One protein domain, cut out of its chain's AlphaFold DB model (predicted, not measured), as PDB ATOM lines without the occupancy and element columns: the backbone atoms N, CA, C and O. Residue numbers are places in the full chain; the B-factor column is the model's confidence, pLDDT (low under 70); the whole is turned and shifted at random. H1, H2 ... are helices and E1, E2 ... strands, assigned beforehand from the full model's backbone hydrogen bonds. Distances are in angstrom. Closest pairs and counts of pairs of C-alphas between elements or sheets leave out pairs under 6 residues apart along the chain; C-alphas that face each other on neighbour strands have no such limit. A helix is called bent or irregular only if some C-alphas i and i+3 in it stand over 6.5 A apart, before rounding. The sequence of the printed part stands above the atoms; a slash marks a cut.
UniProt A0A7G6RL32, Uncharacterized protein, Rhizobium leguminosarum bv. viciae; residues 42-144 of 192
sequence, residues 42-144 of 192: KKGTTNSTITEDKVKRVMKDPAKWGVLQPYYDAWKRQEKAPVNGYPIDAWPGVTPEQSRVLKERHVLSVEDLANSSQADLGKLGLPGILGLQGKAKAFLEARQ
ATOM      1  N   LYS A  42     -44.219   0.844  30.408       80.69
ATOM      2  CA  LYS A  42     -43.929  -0.348  29.607       80.69
ATOM      3  C   LYS A  42     -43.046  -1.306  30.408       80.69
ATOM      4  O   LYS A  42     -42.154  -0.879  31.144       80.69
ATOM      5  N   LYS A  43     -43.333  -2.598  30.284       76.50
ATOM      6  CA  LYS A  43     -42.535  -3.685  30.856       76.50
ATOM      7  C   LYS A  43     -41.400  -4.059  29.913       76.50
ATOM      8  O   LYS A  43     -41.462  -3.775  28.717       76.50
ATOM      9  N   GLY A  44     -40.357  -4.676  30.453       64.00
ATOM     10  CA  GLY A  44     -39.183  -5.090  29.692       64.00
ATOM     11  C   GLY A  44     -38.248  -3.934  29.354       64.00
ATOM     12  O   GLY A  44     -37.068  -4.075  29.572       64.00
ATOM     13  N   THR A  45     -38.722  -2.766  28.922       65.81
ATOM     14  CA  THR A  45     -37.857  -1.708  28.367       65.81
ATOM     15  C   THR A  45     -36.930  -0.990  29.367       65.81
ATOM     16  O   THR A  45     -37.299  -0.641  30.483       65.81
ATOM     17  N   THR A  46     -35.711  -0.682  28.914       47.75
ATOM     18  CA  THR A  46     -34.679   0.043  29.687       47.75
ATOM     19  C   THR A  46     -34.928   1.549  29.842       47.75
ATOM     20  O   THR A  46     -34.562   2.120  30.865       47.75
ATOM     21  N   ASN A  47     -35.556   2.186  28.848       56.19
ATOM     22  CA  ASN A  47     -35.992   3.591  28.881       56.19
ATOM     23  C   ASN A  47     -37.513   3.647  28.978       56.19
ATOM     24  O   ASN A  47     -38.217   4.069  28.061       56.19
ATOM     25  N   SER A  48     -38.015   3.105  30.072       63.69
ATOM     26  CA  SER A  48     -39.438   2.988  30.295       63.69
ATOM     27  C   SER A  48     -40.046   4.354  30.607       63.69
ATOM     28  O   SER A  48     -39.826   4.919  31.677       63.69
ATOM     29  N   THR A  49     -40.785   4.908  29.642       76.56
ATOM     30  CA  THR A  49     -41.552   6.138  29.843       76.56
ATOM     31  C   THR A  49     -42.692   5.858  30.809       76.56
ATOM     32  O   THR A  49     -43.589   5.060  30.526       76.56
ATOM     33  N   ILE A  50     -42.658   6.555  31.937       81.75
ATOM     34  CA  ILE A  50     -43.769   6.606  32.870       81.75
ATOM     35  C   ILE A  50     -44.868   7.443  32.220       81.75
ATOM     36  O   ILE A  50     -44.647   8.601  31.876       81.75
ATOM     37  N   THR A  51     -46.030   6.836  32.014       84.44
ATOM     38  CA  THR A  51     -47.204   7.496  31.439       84.44
ATOM     39  C   THR A  51     -48.276   7.622  32.503       84.44
ATOM     40  O   THR A  51     -48.532   6.672  33.241       84.44
ATOM     41  N   GLU A  52     -48.903   8.789  32.579       90.12
ATOM     42  CA  GLU A  52     -50.031   9.055  33.463       90.12
ATOM     43  C   GLU A  52     -51.280   9.255  32.607       90.12
ATOM     44  O   GLU A  52     -51.318  10.115  31.730       90.12
ATOM     45  N   ASP A  53     -52.301   8.440  32.846       88.81
ATOM     46  CA  ASP A  53     -53.577   8.516  32.144       88.81
ATOM     47  C   ASP A  53     -54.731   8.488  33.146       88.81
ATOM     48  O   ASP A  53     -54.668   7.857  34.202       88.81
ATOM     49  N   LYS A  54     -55.850   9.114  32.772       90.25
ATOM     50  CA  LYS A  54     -57.117   8.960  33.495       90.25
ATOM     51  C   LYS A  54     -57.588   7.515  33.367       90.25
ATOM     52  O   LYS A  54     -57.699   7.008  32.249       90.25
ATOM     53  N   VAL A  55     -57.971   6.873  34.469       87.88
ATOM     54  CA  VAL A  55     -58.481   5.488  34.474       87.88
ATOM     55  C   VAL A  55     -59.630   5.335  33.476       87.88
ATOM     56  O   VAL A  55     -59.590   4.451  32.624       87.88
ATOM     57  N   LYS A  56     -60.579   6.283  33.457       87.25
ATOM     58  CA  LYS A  56     -61.699   6.323  32.493       87.25
ATOM     59  C   LYS A  56     -61.271   6.302  31.018       87.25
ATOM     60  O   LYS A  56     -62.053   5.885  30.165       87.25
ATOM     61  N   ARG A  57     -60.073   6.796  30.690       86.81
ATOM     62  CA  ARG A  57     -59.511   6.773  29.332       86.81
ATOM     63  C   ARG A  57     -58.909   5.406  29.029       86.81
ATOM     64  O   ARG A  57     -59.181   4.865  27.965       86.81
ATOM     65  N   VAL A  58     -58.156   4.836  29.969       87.19
ATOM     66  CA  VAL A  58     -57.519   3.525  29.788       87.19
ATOM     67  C   VAL A  58     -58.537   2.384  29.786       87.19
ATOM     68  O   VAL A  58     -58.364   1.433  29.037       87.19
ATOM     69  N   MET A  59     -59.649   2.515  30.516       86.62
ATOM     70  CA  MET A  59     -60.785   1.579  30.473       86.62
ATOM     71  C   MET A  59     -61.369   1.383  29.069       86.62
ATOM     72  O   MET A  59     -61.951   0.342  28.783       86.62
ATOM     73  N   LYS A  60     -61.237   2.383  28.190       86.81
ATOM     74  CA  LYS A  60     -61.719   2.308  26.802       86.81
ATOM     75  C   LYS A  60     -60.776   1.528  25.886       86.81
ATOM     76  O   LYS A  60     -61.139   1.278  24.743       86.81
ATOM     77  N   ASP A  61     -59.581   1.185  26.361       85.44
ATOM     78  CA  ASP A  61     -58.572   0.420  25.639       85.44
ATOM     79  C   ASP A  61     -58.512  -1.002  26.226       85.44
ATOM     80  O   ASP A  61     -57.892  -1.203  27.273       85.44
ATOM     81  N   PRO A  62     -59.155  -2.002  25.591       83.06
ATOM     82  CA  PRO A  62     -59.278  -3.345  26.157       83.06
ATOM     83  C   PRO A  62     -57.926  -4.020  26.421       83.06
ATOM     84  O   PRO A  62     -57.781  -4.745  27.404       83.06
ATOM     85  N   ALA A  63     -56.922  -3.748  25.581       81.12
ATOM     86  CA  ALA A  63     -55.595  -4.346  25.688       81.12
ATOM     87  C   ALA A  63     -54.826  -3.843  26.919       81.12
ATOM     88  O   ALA A  63     -54.134  -4.621  27.579       81.12
ATOM     89  N   LYS A  64     -54.944  -2.549  27.249       83.38
ATOM     90  CA  LYS A  64     -54.356  -1.971  28.471       83.38
ATOM     91  C   LYS A  64     -55.208  -2.271  29.699       83.38
ATOM     92  O   LYS A  64     -54.672  -2.617  30.752       83.38
ATOM     93  N   TRP A  65     -56.527  -2.155  29.568       87.94
ATOM     94  CA  TRP A  65     -57.451  -2.351  30.675       87.94
ATOM     95  C   TRP A  65     -57.430  -3.781  31.202       87.94
ATOM     96  O   TRP A  65     -57.383  -3.953  32.413       87.94
ATOM     97  N   GLY A  66     -57.341  -4.798  30.338       82.69
ATOM     98  CA  GLY A  66     -57.233  -6.194  30.780       82.69
ATOM     99  C   GLY A  66     -56.061  -6.448  31.735       82.69
ATOM    100  O   GLY A  66     -56.165  -7.272  32.641       82.69
ATOM    101  N   VAL A  67     -54.968  -5.689  31.593       81.88
ATOM    102  CA  VAL A  67     -53.802  -5.778  32.483       81.88
ATOM    103  C   VAL A  67     -53.972  -4.930  33.740       81.88
ATOM    104  O   VAL A  67     -53.567  -5.362  34.815       81.88
ATOM    105  N   LEU A  68     -54.553  -3.733  33.630       85.62
ATOM    106  CA  LEU A  68     -54.659  -2.775  34.739       85.62
ATOM    107  C   LEU A  68     -55.862  -3.021  35.656       85.62
ATOM    108  O   LEU A  68     -55.774  -2.712  36.841       85.62
ATOM    109  N   GLN A  69     -56.951  -3.588  35.135       86.00
ATOM    110  CA  GLN A  69     -58.196  -3.852  35.857       86.00
ATOM    111  C   GLN A  69     -57.973  -4.571  37.199       86.00
ATOM    112  O   GLN A  69     -58.380  -4.013  38.214       86.00
ATOM    113  N   PRO A  70     -57.278  -5.728  37.281       81.19
ATOM    114  CA  PRO A  70     -57.106  -6.418  38.562       81.19
ATOM    115  C   PRO A  70     -56.335  -5.589  39.602       81.19
ATOM    116  O   PRO A  70     -56.585  -5.709  40.800       81.19
ATOM    117  N   TYR A  71     -55.416  -4.721  39.167       80.31
ATOM    118  CA  TYR A  71     -54.687  -3.822  40.066       80.31
ATOM    119  C   TYR A  71     -55.538  -2.633  40.502       80.31
ATOM    120  O   TYR A  71     -55.427  -2.190  41.642       80.31
ATOM    121  N   TYR A  72     -56.385  -2.131  39.605       83.31
ATOM    122  CA  TYR A  72     -57.350  -1.092  39.919       83.31
ATOM    123  C   TYR A  72     -58.389  -1.594  40.929       83.31
ATOM    124  O   TYR A  72     -58.623  -0.930  41.933       83.31
ATOM    125  N   ASP A  73     -58.945  -2.792  40.728       83.75
ATOM    126  CA  ASP A  73     -59.853  -3.441  41.678       83.75
ATOM    127  C   ASP A  73     -59.191  -3.633  43.050       83.75
ATOM    128  O   ASP A  73     -59.775  -3.271  44.072       83.75
ATOM    129  N   ALA A  74     -57.948  -4.130  43.089       77.31
ATOM    130  CA  ALA A  74     -57.190  -4.271  44.333       77.31
ATOM    131  C   ALA A  74     -56.932  -2.916  45.016       77.31
ATOM    132  O   ALA A  74     -57.092  -2.794  46.230       77.31
ATOM    133  N   TRP A  75     -56.608  -1.873  44.245       82.31
ATOM    134  CA  TRP A  75     -56.445  -0.514  44.761       82.31
ATOM    135  C   TRP A  75     -57.749   0.042  45.348       82.31
ATOM    136  O   TRP A  75     -57.737   0.573  46.459       82.31
ATOM    137  N   LYS A  76     -58.889  -0.140  44.667       80.25
ATOM    138  CA  LYS A  76     -60.215   0.262  45.173       80.25
ATOM    139  C   LYS A  76     -60.597  -0.473  46.455       80.25
ATOM    140  O   LYS A  76     -61.293   0.099  47.290       80.25
ATOM    141  N   ARG A  77     -60.134  -1.713  46.619       79.75
ATOM    142  CA  ARG A  77     -60.330  -2.534  47.822       79.75
ATOM    143  C   ARG A  77     -59.287  -2.275  48.918       79.75
ATOM    144  O   ARG A  77     -59.390  -2.866  49.985       79.75
ATOM    145  N   GLN A  78     -58.313  -1.389  48.676       67.12
ATOM    146  CA  GLN A  78     -57.160  -1.133  49.554       67.12
ATOM    147  C   GLN A  78     -56.337  -2.398  49.875       67.12
ATOM    148  O   GLN A  78     -55.690  -2.495  50.918       67.12
ATOM    149  N   GLU A  79     -56.342  -3.370  48.964       60.97
ATOM    150  CA  GLU A  79     -55.607  -4.627  49.079       60.97
ATOM    151  C   GLU A  79     -54.210  -4.502  48.441       60.97
ATOM    152  O   GLU A  79     -53.957  -3.645  47.589       60.97
ATOM    153  N   LYS A  80     -53.261  -5.358  48.853       49.91
ATOM    154  CA  LYS A  80     -51.922  -5.387  48.238       49.91
ATOM    155  C   LYS A  80     -52.042  -5.698  46.744       49.91
ATOM    156  O   LYS A  80     -52.778  -6.604  46.359       49.91
ATOM    157  N   ALA A  81     -51.274  -4.976  45.923       54.88
ATOM    158  CA  ALA A  81     -51.264  -5.152  44.474       54.88
ATOM    159  C   ALA A  81     -51.046  -6.632  44.094       54.88
ATOM    160  O   ALA A  81     -50.117  -7.260  44.619       54.88
ATOM    161  N   PRO A  82     -51.872  -7.199  43.197       54.16
ATOM    162  CA  PRO A  82     -51.734  -8.588  42.793       54.16
ATOM    163  C   PRO A  82     -50.412  -8.774  42.045       54.16
ATOM    164  O   PRO A  82     -50.133  -8.084  41.066       54.16
ATOM    165  N   VAL A  83     -49.584  -9.723  42.484       51.16
ATOM    166  CA  VAL A  83     -48.443 -10.173  41.679       51.16
ATOM    167  C   VAL A  83     -49.028 -10.995  40.538       51.16
ATOM    168  O   VAL A  83     -49.468 -12.122  40.748       51.16
ATOM    169  N   ASN A  84     -49.112 -10.405  39.345       50.81
ATOM    170  CA  ASN A  84     -49.673 -11.103  38.196       50.81
ATOM    171  C   ASN A  84     -48.665 -12.146  37.691       50.81
ATOM    172  O   ASN A  84     -47.621 -11.803  37.120       50.81
ATOM    173  N   GLY A  85     -48.971 -13.412  37.969       58.47
ATOM    174  CA  GLY A  85     -48.172 -14.563  37.579       58.47
ATOM    175  C   GLY A  85     -47.385 -15.226  38.712       58.47
ATOM    176  O   GLY A  85     -47.537 -14.900  39.888       58.47
ATOM    177  N   TYR A  86     -46.536 -16.199  38.366       64.75
ATOM    178  CA  TYR A  86     -45.716 -16.899  39.365       64.75
ATOM    179  C   TYR A  86     -44.638 -15.963  39.932       64.75
ATOM    180  O   TYR A  86     -43.816 -15.480  39.148       64.75
ATOM    181  N   PRO A  87     -44.595 -15.700  41.252       70.00
ATOM    182  CA  PRO A  87     -43.648 -14.754  41.826       70.00
ATOM    183  C   PRO A  87     -42.219 -15.240  41.608       70.00
ATOM    184  O   PRO A  87     -41.892 -16.393  41.894       70.00
ATOM    185  N   ILE A  88     -41.353 -14.342  41.137       70.88
ATOM    186  CA  ILE A  88     -39.973 -14.702  40.803       70.88
ATOM    187  C   ILE A  88     -39.180 -15.180  42.024       70.88
ATOM    188  O   ILE A  88     -38.262 -15.971  41.895       70.88
ATOM    189  N   ASP A  89     -39.581 -14.757  43.222       65.56
ATOM    190  CA  ASP A  89     -38.957 -15.160  44.484       65.56
ATOM    191  C   ASP A  89     -39.248 -16.614  44.876       65.56
ATOM    192  O   ASP A  89     -38.422 -17.262  45.508       65.56
ATOM    193  N   ALA A  90     -40.415 -17.133  44.488       65.50
ATOM    194  CA  ALA A  90     -40.787 -18.519  44.756       65.50
ATOM    195  C   ALA A  90     -40.239 -19.480  43.691       65.50
ATOM    196  O   ALA A  90     -40.400 -20.693  43.813       65.50
ATOM    197  N   TRP A  91     -39.644 -18.960  42.610       73.00
ATOM    198  CA  TRP A  91     -39.192 -19.778  41.491       73.00
ATOM    199  C   TRP A  91     -37.809 -20.369  41.777       73.00
ATOM    200  O   TRP A  91     -36.840 -19.617  41.861       73.00
ATOM    201  N   PRO A  92     -37.659 -21.709  41.840       69.50
ATOM    202  CA  PRO A  92     -36.371 -22.344  42.139       69.50
ATOM    203  C   PRO A  92     -35.322 -22.157  41.030       69.50
ATOM    204  O   PRO A  92     -34.174 -22.566  41.188       69.50
ATOM    205  N   GLY A  93     -35.704 -21.576  39.886       67.25
ATOM    206  CA  GLY A  93     -34.805 -21.298  38.769       67.25
ATOM    207  C   GLY A  93     -33.905 -20.076  38.963       67.25
ATOM    208  O   GLY A  93     -32.932 -19.949  38.218       67.25
ATOM    209  N   VAL A  94     -34.192 -19.210  39.945       69.44
ATOM    210  CA  VAL A  94     -33.387 -18.024  40.281       69.44
ATOM    211  C   VAL A  94     -32.781 -18.120  41.670       69.44
ATOM    212  O   VAL A  94     -33.362 -18.675  42.597       69.44
ATOM    213  N   THR A  95     -31.603 -17.521  41.822       73.94
ATOM    214  CA  THR A  95     -31.016 -17.277  43.144       73.94
ATOM    215  C   THR A  95     -31.629 -16.023  43.785       73.94
ATOM    216  O   THR A  95     -32.138 -15.162  43.061       73.94
ATOM    217  N   PRO A  96     -31.548 -15.857  45.117       69.12
ATOM    218  CA  PRO A  96     -32.083 -14.677  45.807       69.12
ATOM    219  C   PRO A  96     -31.471 -13.350  45.327       69.12
ATOM    220  O   PRO A  96     -32.158 -12.337  45.224       69.12
ATOM    221  N   GLU A  97     -30.185 -13.345  44.969       71.50
ATOM    222  CA  GLU A  97     -29.532 -12.170  44.376       71.50
ATOM    223  C   GLU A  97     -30.070 -11.850  42.979       71.50
ATOM    224  O   GLU A  97     -30.312 -10.685  42.663       71.50
ATOM    225  N   GLN A  98     -30.338 -12.871  42.158       69.88
ATOM    226  CA  GLN A  98     -30.974 -12.678  40.854       69.88
ATOM    227  C   GLN A  98     -32.421 -12.195  41.006       69.88
ATOM    228  O   GLN A  98     -32.832 -11.294  40.278       69.88
ATOM    229  N   SER A  99     -33.178 -12.726  41.975       70.25
ATOM    230  CA  SER A  99     -34.551 -12.281  42.240       70.25
ATOM    231  C   SER A  99     -34.586 -10.808  42.655       70.25
ATOM    232  O   SER A  99     -35.455 -10.067  42.196       70.25
ATOM    233  N   ARG A 100     -33.608 -10.346  43.449       71.19
ATOM    234  CA  ARG A 100     -33.501  -8.940  43.858       71.19
ATOM    235  C   ARG A 100     -33.260  -8.011  42.671       71.19
ATOM    236  O   ARG A 100     -34.016  -7.061  42.498       71.19
ATOM    237  N   VAL A 101     -32.282  -8.325  41.820       72.75
ATOM    238  CA  VAL A 101     -31.958  -7.509  40.634       72.75
ATOM    239  C   VAL A 101     -33.134  -7.454  39.652       72.75
ATOM    240  O   VAL A 101     -33.403  -6.413  39.057       72.75
ATOM    241  N   LEU A 102     -33.873  -8.556  39.508       73.12
ATOM    242  CA  LEU A 102     -35.074  -8.617  38.671       73.12
ATOM    243  C   LEU A 102     -36.211  -7.764  39.252       73.12
ATOM    244  O   LEU A 102     -36.831  -6.983  38.527       73.12
ATOM    245  N   LYS A 103     -36.417  -7.815  40.573       71.94
ATOM    246  CA  LYS A 103     -37.387  -6.966  41.281       71.94
ATOM    247  C   LYS A 103     -37.055  -5.477  41.176       71.94
ATOM    248  O   LYS A 103     -37.961  -4.682  40.946       71.94
ATOM    249  N   GLU A 104     -35.777  -5.102  41.270       72.94
ATOM    250  CA  GLU A 104     -35.303  -3.716  41.086       72.94
ATOM    251  C   GLU A 104     -35.629  -3.158  39.689       72.94
ATOM    252  O   GLU A 104     -35.652  -1.946  39.480       72.94
ATOM    253  N   ARG A 105     -35.916  -4.037  38.725       70.75
ATOM    254  CA  ARG A 105     -36.283  -3.696  37.347       70.75
ATOM    255  C   ARG A 105     -37.755  -3.972  37.033       70.75
ATOM    256  O   ARG A 105     -38.133  -3.989  35.868       70.75
ATOM    257  N   HIS A 106     -38.577  -4.146  38.068       68.56
ATOM    258  CA  HIS A 106     -40.012  -4.439  37.990       68.56
ATOM    259  C   HIS A 106     -40.374  -5.777  37.317       68.56
ATOM    260  O   HIS A 106     -41.537  -5.999  36.985       68.56
ATOM    261  N   VAL A 107     -39.418  -6.706  37.197       72.12
ATOM    262  CA  VAL A 107     -39.665  -8.092  36.774       72.12
ATOM    263  C   VAL A 107     -40.037  -8.906  38.014       72.12
ATOM    264  O   VAL A 107     -39.191  -9.496  38.686       72.12
ATOM    265  N   LEU A 108     -41.321  -8.870  38.375       70.31
ATOM    266  CA  LEU A 108     -41.828  -9.464  39.623       70.31
ATOM    267  C   LEU A 108     -42.295 -10.919  39.466       70.31
ATOM    268  O   LEU A 108     -42.444 -11.625  40.468       70.31
ATOM    269  N   SER A 109     -42.508 -11.383  38.232       73.50
ATOM    270  CA  SER A 109     -43.002 -12.728  37.936       73.50
ATOM    271  C   SER A 109     -42.194 -13.448  36.854       73.50
ATOM    272  O   SER A 109     -41.501 -12.834  36.043       73.50
ATOM    273  N   VAL A 110     -42.276 -14.782  36.847       74.19
ATOM    274  CA  VAL A 110     -41.602 -15.647  35.860       74.19
ATOM    275  C   VAL A 110     -42.139 -15.402  34.445       74.19
ATOM    276  O   VAL A 110     -41.387 -15.472  33.477       74.19
ATOM    277  N   GLU A 111     -43.419 -15.050  34.323       73.75
ATOM    278  CA  GLU A 111     -44.059 -14.639  33.062       73.75
ATOM    279  C   GLU A 111     -43.476 -13.335  32.517       73.75
ATOM    280  O   GLU A 111     -43.269 -13.206  31.312       73.75
ATOM    281  N   ASP A 112     -43.149 -12.396  33.402       71.69
ATOM    282  CA  ASP A 112     -42.510 -11.134  33.035       71.69
ATOM    283  C   ASP A 112     -41.083 -11.367  32.508       71.69
ATOM    284  O   ASP A 112     -40.691 -10.848  31.461       71.69
ATOM    285  N   LEU A 113     -40.337 -12.259  33.170       76.94
ATOM    286  CA  LEU A 113     -39.001 -12.664  32.735       76.94
ATOM    287  C   LEU A 113     -39.030 -13.400  31.384       76.94
ATOM    288  O   LEU A 113     -38.177 -13.159  30.529       76.94
ATOM    289  N   ALA A 114     -40.001 -14.292  31.176       77.25
ATOM    290  CA  ALA A 114     -40.135 -15.054  29.938       77.25
ATOM    291  C   ALA A 114     -40.463 -14.158  28.732       77.25
ATOM    292  O   ALA A 114     -39.889 -14.355  27.655       77.25
ATOM    293  N   ASN A 115     -41.338 -13.165  28.919       74.88
ATOM    294  CA  ASN A 115     -41.768 -12.250  27.861       74.88
ATOM    295  C   ASN A 115     -40.845 -11.035  27.648       74.88
ATOM    296  O   ASN A 115     -41.009 -10.294  26.680       74.88
ATOM    297  N   SER A 116     -39.853 -10.829  28.515       73.44
ATOM    298  CA  SER A 116     -38.884  -9.738  28.373       73.44
ATOM    299  C   SER A 116     -38.055  -9.845  27.082       73.44
ATOM    300  O   SER A 116     -37.648 -10.930  26.660       73.44
ATOM    301  N   SER A 117     -37.750  -8.705  26.452       71.75
ATOM    302  CA  SER A 117     -36.927  -8.655  25.234       71.75
ATOM    303  C   SER A 117     -35.457  -8.972  25.525       71.75
ATOM    304  O   SER A 117     -34.903  -8.517  26.525       71.75
ATOM    305  N   GLN A 118     -34.770  -9.680  24.616       67.44
ATOM    306  CA  GLN A 118     -33.328  -9.951  24.747       67.44
ATOM    307  C   GLN A 118     -32.491  -8.675  24.894       67.44
ATOM    308  O   GLN A 118     -31.491  -8.682  25.612       67.44
ATOM    309  N   ALA A 119     -32.895  -7.585  24.235       68.88
ATOM    310  CA  ALA A 119     -32.197  -6.304  24.313       68.88
ATOM    311  C   ALA A 119     -32.257  -5.693  25.719       68.88
ATOM    312  O   ALA A 119     -31.328  -5.006  26.140       68.88
ATOM    313  N   ASP A 120     -33.337  -5.958  26.444       67.44
ATOM    314  CA  ASP A 120     -33.523  -5.489  27.806       67.44
ATOM    315  C   ASP A 120     -32.844  -6.403  28.821       67.44
ATOM    316  O   ASP A 120     -32.163  -5.925  29.726       67.44
ATOM    317  N   LEU A 121     -32.915  -7.718  28.598       70.06
ATOM    318  CA  LEU A 121     -32.206  -8.712  29.402       70.06
ATOM    319  C   LEU A 121     -30.685  -8.532  29.330       70.06
ATOM    320  O   LEU A 121     -30.006  -8.617  30.351       70.06
ATOM    321  N   GLY A 122     -30.143  -8.216  28.151       67.00
ATOM    322  CA  GLY A 122     -28.713  -7.951  27.970       67.00
ATOM    323  C   GLY A 122     -28.201  -6.749  28.771       67.00
ATOM    324  O   GLY A 122     -27.029  -6.708  29.137       67.00
ATOM    325  N   LYS A 123     -29.077  -5.795  29.107       67.56
ATOM    326  CA  LYS A 123     -28.736  -4.599  29.894       67.56
ATOM    327  C   LYS A 123     -28.870  -4.805  31.401       67.56
ATOM    328  O   LYS A 123     -28.408  -3.962  32.165       67.56
ATOM    329  N   LEU A 124     -29.454  -5.925  31.837       67.56
ATOM    330  CA  LEU A 124     -29.510  -6.296  33.253       67.56
ATOM    331  C   LEU A 124     -28.127  -6.646  33.813       67.56
ATOM    332  O   LEU A 124     -27.966  -6.682  35.028       67.56
ATOM    333  N   GLY A 125     -27.139  -6.926  32.950       63.56
ATOM    334  CA  GLY A 125     -25.779  -7.285  33.368       63.56
ATOM    335  C   GLY A 125     -25.707  -8.588  34.173       63.56
ATOM    336  O   GLY A 125     -24.671  -8.897  34.754       63.56
ATOM    337  N   LEU A 126     -26.806  -9.348  34.217       70.00
ATOM    338  CA  LEU A 126     -26.901 -10.598  34.952       70.00
ATOM    339  C   LEU A 126     -26.209 -11.724  34.166       70.00
ATOM    340  O   LEU A 126     -26.540 -11.953  32.995       70.00
ATOM    341  N   PRO A 127     -25.279 -12.466  34.790       69.94
ATOM    342  CA  PRO A 127     -24.616 -13.581  34.129       69.94
ATOM    343  C   PRO A 127     -25.638 -14.668  33.781       69.94
ATOM    344  O   PRO A 127     -26.405 -15.121  34.629       69.94
ATOM    345  N   GLY A 128     -25.662 -15.093  32.515       69.56
ATOM    346  CA  GLY A 128     -26.543 -16.174  32.059       69.56
ATOM    347  C   GLY A 128     -28.029 -15.807  31.942       69.56
ATOM    348  O   GLY A 128     -28.859 -16.709  31.842       69.56
ATOM    349  N   ILE A 129     -28.379 -14.516  31.903       72.12
ATOM    350  CA  ILE A 129     -29.769 -14.029  31.830       72.12
ATOM    351  C   ILE A 129     -30.571 -14.590  30.640       72.12
ATOM    352  O   ILE A 129     -31.757 -14.881  30.772       72.12
ATOM    353  N   LEU A 130     -29.918 -14.830  29.500       73.06
ATOM    354  CA  LEU A 130     -30.539 -15.466  28.330       73.06
ATOM    355  C   LEU A 130     -30.912 -16.932  28.603       73.06
ATOM    356  O   LEU A 130     -31.989 -17.389  28.230       73.06
ATOM    357  N   GLY A 131     -30.045 -17.661  29.311       76.94
ATOM    358  CA  GLY A 131     -30.341 -19.019  29.764       76.94
ATOM    359  C   GLY A 131     -31.442 -19.035  30.825       76.94
ATOM    360  O   GLY A 131     -32.259 -19.952  30.854       76.94
ATOM    361  N   LEU A 132     -31.507 -17.998  31.661       75.00
ATOM    362  CA  LEU A 132     -32.559 -17.832  32.657       75.00
ATOM    363  C   LEU A 132     -33.925 -17.566  32.010       75.00
ATOM    364  O   LEU A 132     -34.913 -18.167  32.419       75.00
ATOM    365  N   GLN A 133     -33.979 -16.755  30.950       79.69
ATOM    366  CA  GLN A 133     -35.190 -16.577  30.148       79.69
ATOM    367  C   GLN A 133     -35.650 -17.900  29.518       79.69
ATOM    368  O   GLN A 133     -36.835 -18.226  29.574       79.69
ATOM    369  N   GLY A 134     -34.728 -18.682  28.951       79.50
ATOM    370  CA  GLY A 134     -35.041 -20.007  28.404       79.50
ATOM    371  C   GLY A 134     -35.623 -20.950  29.462       79.50
ATOM    372  O   GLY A 134     -36.629 -21.610  29.219       79.50
ATOM    373  N   LYS A 135     -35.055 -20.944  30.675       77.81
ATOM    374  CA  LYS A 135     -35.588 -21.696  31.823       77.81
ATOM    375  C   LYS A 135     -36.960 -21.193  32.269       77.81
ATOM    376  O   LYS A 135     -37.792 -22.010  32.643       77.81
ATOM    377  N   ALA A 136     -37.206 -19.884  32.230       77.25
ATOM    378  CA  ALA A 136     -38.505 -19.304  32.559       77.25
ATOM    379  C   ALA A 136     -39.577 -19.742  31.549       77.25
ATOM    380  O   ALA A 136     -40.640 -20.199  31.959       77.25
ATOM    381  N   LYS A 137     -39.274 -19.700  30.244       79.62
ATOM    382  CA  LYS A 137     -40.164 -20.215  29.187       79.62
ATOM    383  C   LYS A 137     -40.440 -21.706  29.361       79.62
ATOM    384  O   LYS A 137     -41.599 -22.081  29.494       79.62
ATOM    385  N   ALA A 138     -39.395 -22.519  29.515       79.31
ATOM    386  CA  ALA A 138     -39.533 -23.956  29.742       79.31
ATOM    387  C   ALA A 138     -40.329 -24.279  31.017       79.31
ATOM    388  O   ALA A 138     -41.106 -25.227  31.038       79.31
ATOM    389  N   PHE A 139     -40.178 -23.486  32.081       75.94
ATOM    390  CA  PHE A 139     -40.965 -23.633  33.304       75.94
ATOM    391  C   PHE A 139     -42.443 -23.301  33.076       75.94
ATOM    392  O   PHE A 139     -43.305 -24.010  33.587       75.94
ATOM    393  N   LEU A 140     -42.758 -22.260  32.301       71.94
ATOM    394  CA  LEU A 140     -44.139 -21.905  31.963       71.94
ATOM    395  C   LEU A 140     -44.779 -22.914  31.011       71.94
ATOM    396  O   LEU A 140     -45.932 -23.270  31.216       71.94
ATOM    397  N   GLU A 141     -44.031 -23.422  30.034       75.31
ATOM    398  CA  GLU A 141     -44.465 -24.506  29.149       75.31
ATOM    399  C   GLU A 141     -44.695 -25.797  29.937       75.31
ATOM    400  O   GLU A 141     -45.748 -26.424  29.814       75.31
ATOM    401  N   ALA A 142     -43.763 -26.171  30.818       69.56
ATOM    402  CA  ALA A 142     -43.931 -27.308  31.713       69.56
ATOM    403  C   ALA A 142     -45.143 -27.109  32.622       69.56
ATOM    404  O   ALA A 142     -45.907 -28.042  32.822       69.56
ATOM    405  N   ARG A 143     -45.374 -25.900  33.138       63.84
ATOM    406  CA  ARG A 143     -46.513 -25.592  34.007       63.84
ATOM    407  C   ARG A 143     -47.843 -25.561  33.253       63.84
ATOM    408  O   ARG A 143     -48.825 -26.026  33.811       63.84
ATOM    409  N   GLN A 144     -47.885 -25.099  32.003       58.47
ATOM    410  CA  GLN A 144     -49.068 -25.219  31.139       58.47
ATOM    411  C   GLN A 144     -49.393 -26.681  30.826       58.47
ATOM    412  O   GLN A 144     -50.559 -27.051  30.854       58.47
TER     413      GLN A 144
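Overview. This is residues 42 to 144 of the 192 residues of an uncharacterized protein of Rhizobium leguminosarum bv. viciae (UniProt A0A7G6RL32). Two loosely joined lobes make up the model: a larger one of four helices, with H4 and H5 packed on the long H6 and H3 close to H5, and a smaller one of H2 with the short H1 and the strand E1. Two stretches bridge the open space between the lobes: residues 42 to 54, which end in E1, and the long link 77 to 95, which has no named element. The printed part has 103 residues, with one named strand and six named helices in the order E1, H1, H2, H3, H4, H5, H6, and its class is mostly helix. It is only just compact, close to loose, with a radius of gyration of the C-alphas of 14.9 A, and it spans 42 by 28 by 23 A.

Along the chain. The longest helix is H6, residues 129 to 144, 22.3 A from C-alpha 129 at (-29.769, -14.029, 31.830) to C-alpha 144 at (-49.068, -25.219, 31.139). Before it come H5, residues 118 to 124, 10.0 A long, H4, residues 110 to 115, and H3, residues 96 to 103, 10.4 A long. H2, residues 62 to 76, is 19.4 A long and only just irregular: C-alphas 67 and 70 are 6.9 A apart. H1 is residues 55 to 58. E1, residues 50 to 54, is 13.6 A long, begins at C-alpha 50 (-43.769, 6.606, 32.870), and pairs with no named strand.

Arrangement. H6 touches H4 with residues 133 to 140 alone; the closest C-alphas, of Ala 114 and Gln 133, are 5.2 A apart. The two run opposite ways at a steep tilt of 69 degrees, only just short of about perpendicular. With residues 129 to 130 alone, H6 touches H5; the closest C-alphas, of Leu 121 and Ile 129, are 6.3 A apart, and the tilt is steep, 62 degrees, opposite ways. H3 and H5 are close but not clearly touching, the closest C-alphas, of Val 101 and Leu 124, being 7.9 A apart. H3 and H4 are only just apart, at 8.2 A. H2 is apart from H3, H4, H5 and H6. H1 and H2 are close but not clearly touching, with the C-alphas of Val 58 and Trp 65 the closest at 5.9 A. E1 and H1 meet only through their link. Each O i to N i+4 pair is within hydrogen-bond range in H3, H4 and H6, against 8 of 11 in H2 and 2 of 3 in H5; H1 is too short for such a pair.

Size, cuts and confidence. The two C-alphas farthest apart, of Lys 56 and Pro 127, are 42.1 A apart. The printed part has no cut. The link H2 to H3, of 19 residues, is long. The mean pLDDT of the printed part is 73.4, and 34 residues are under 70, among them residues 44 to 48, 78 to 86 and 142 to 144.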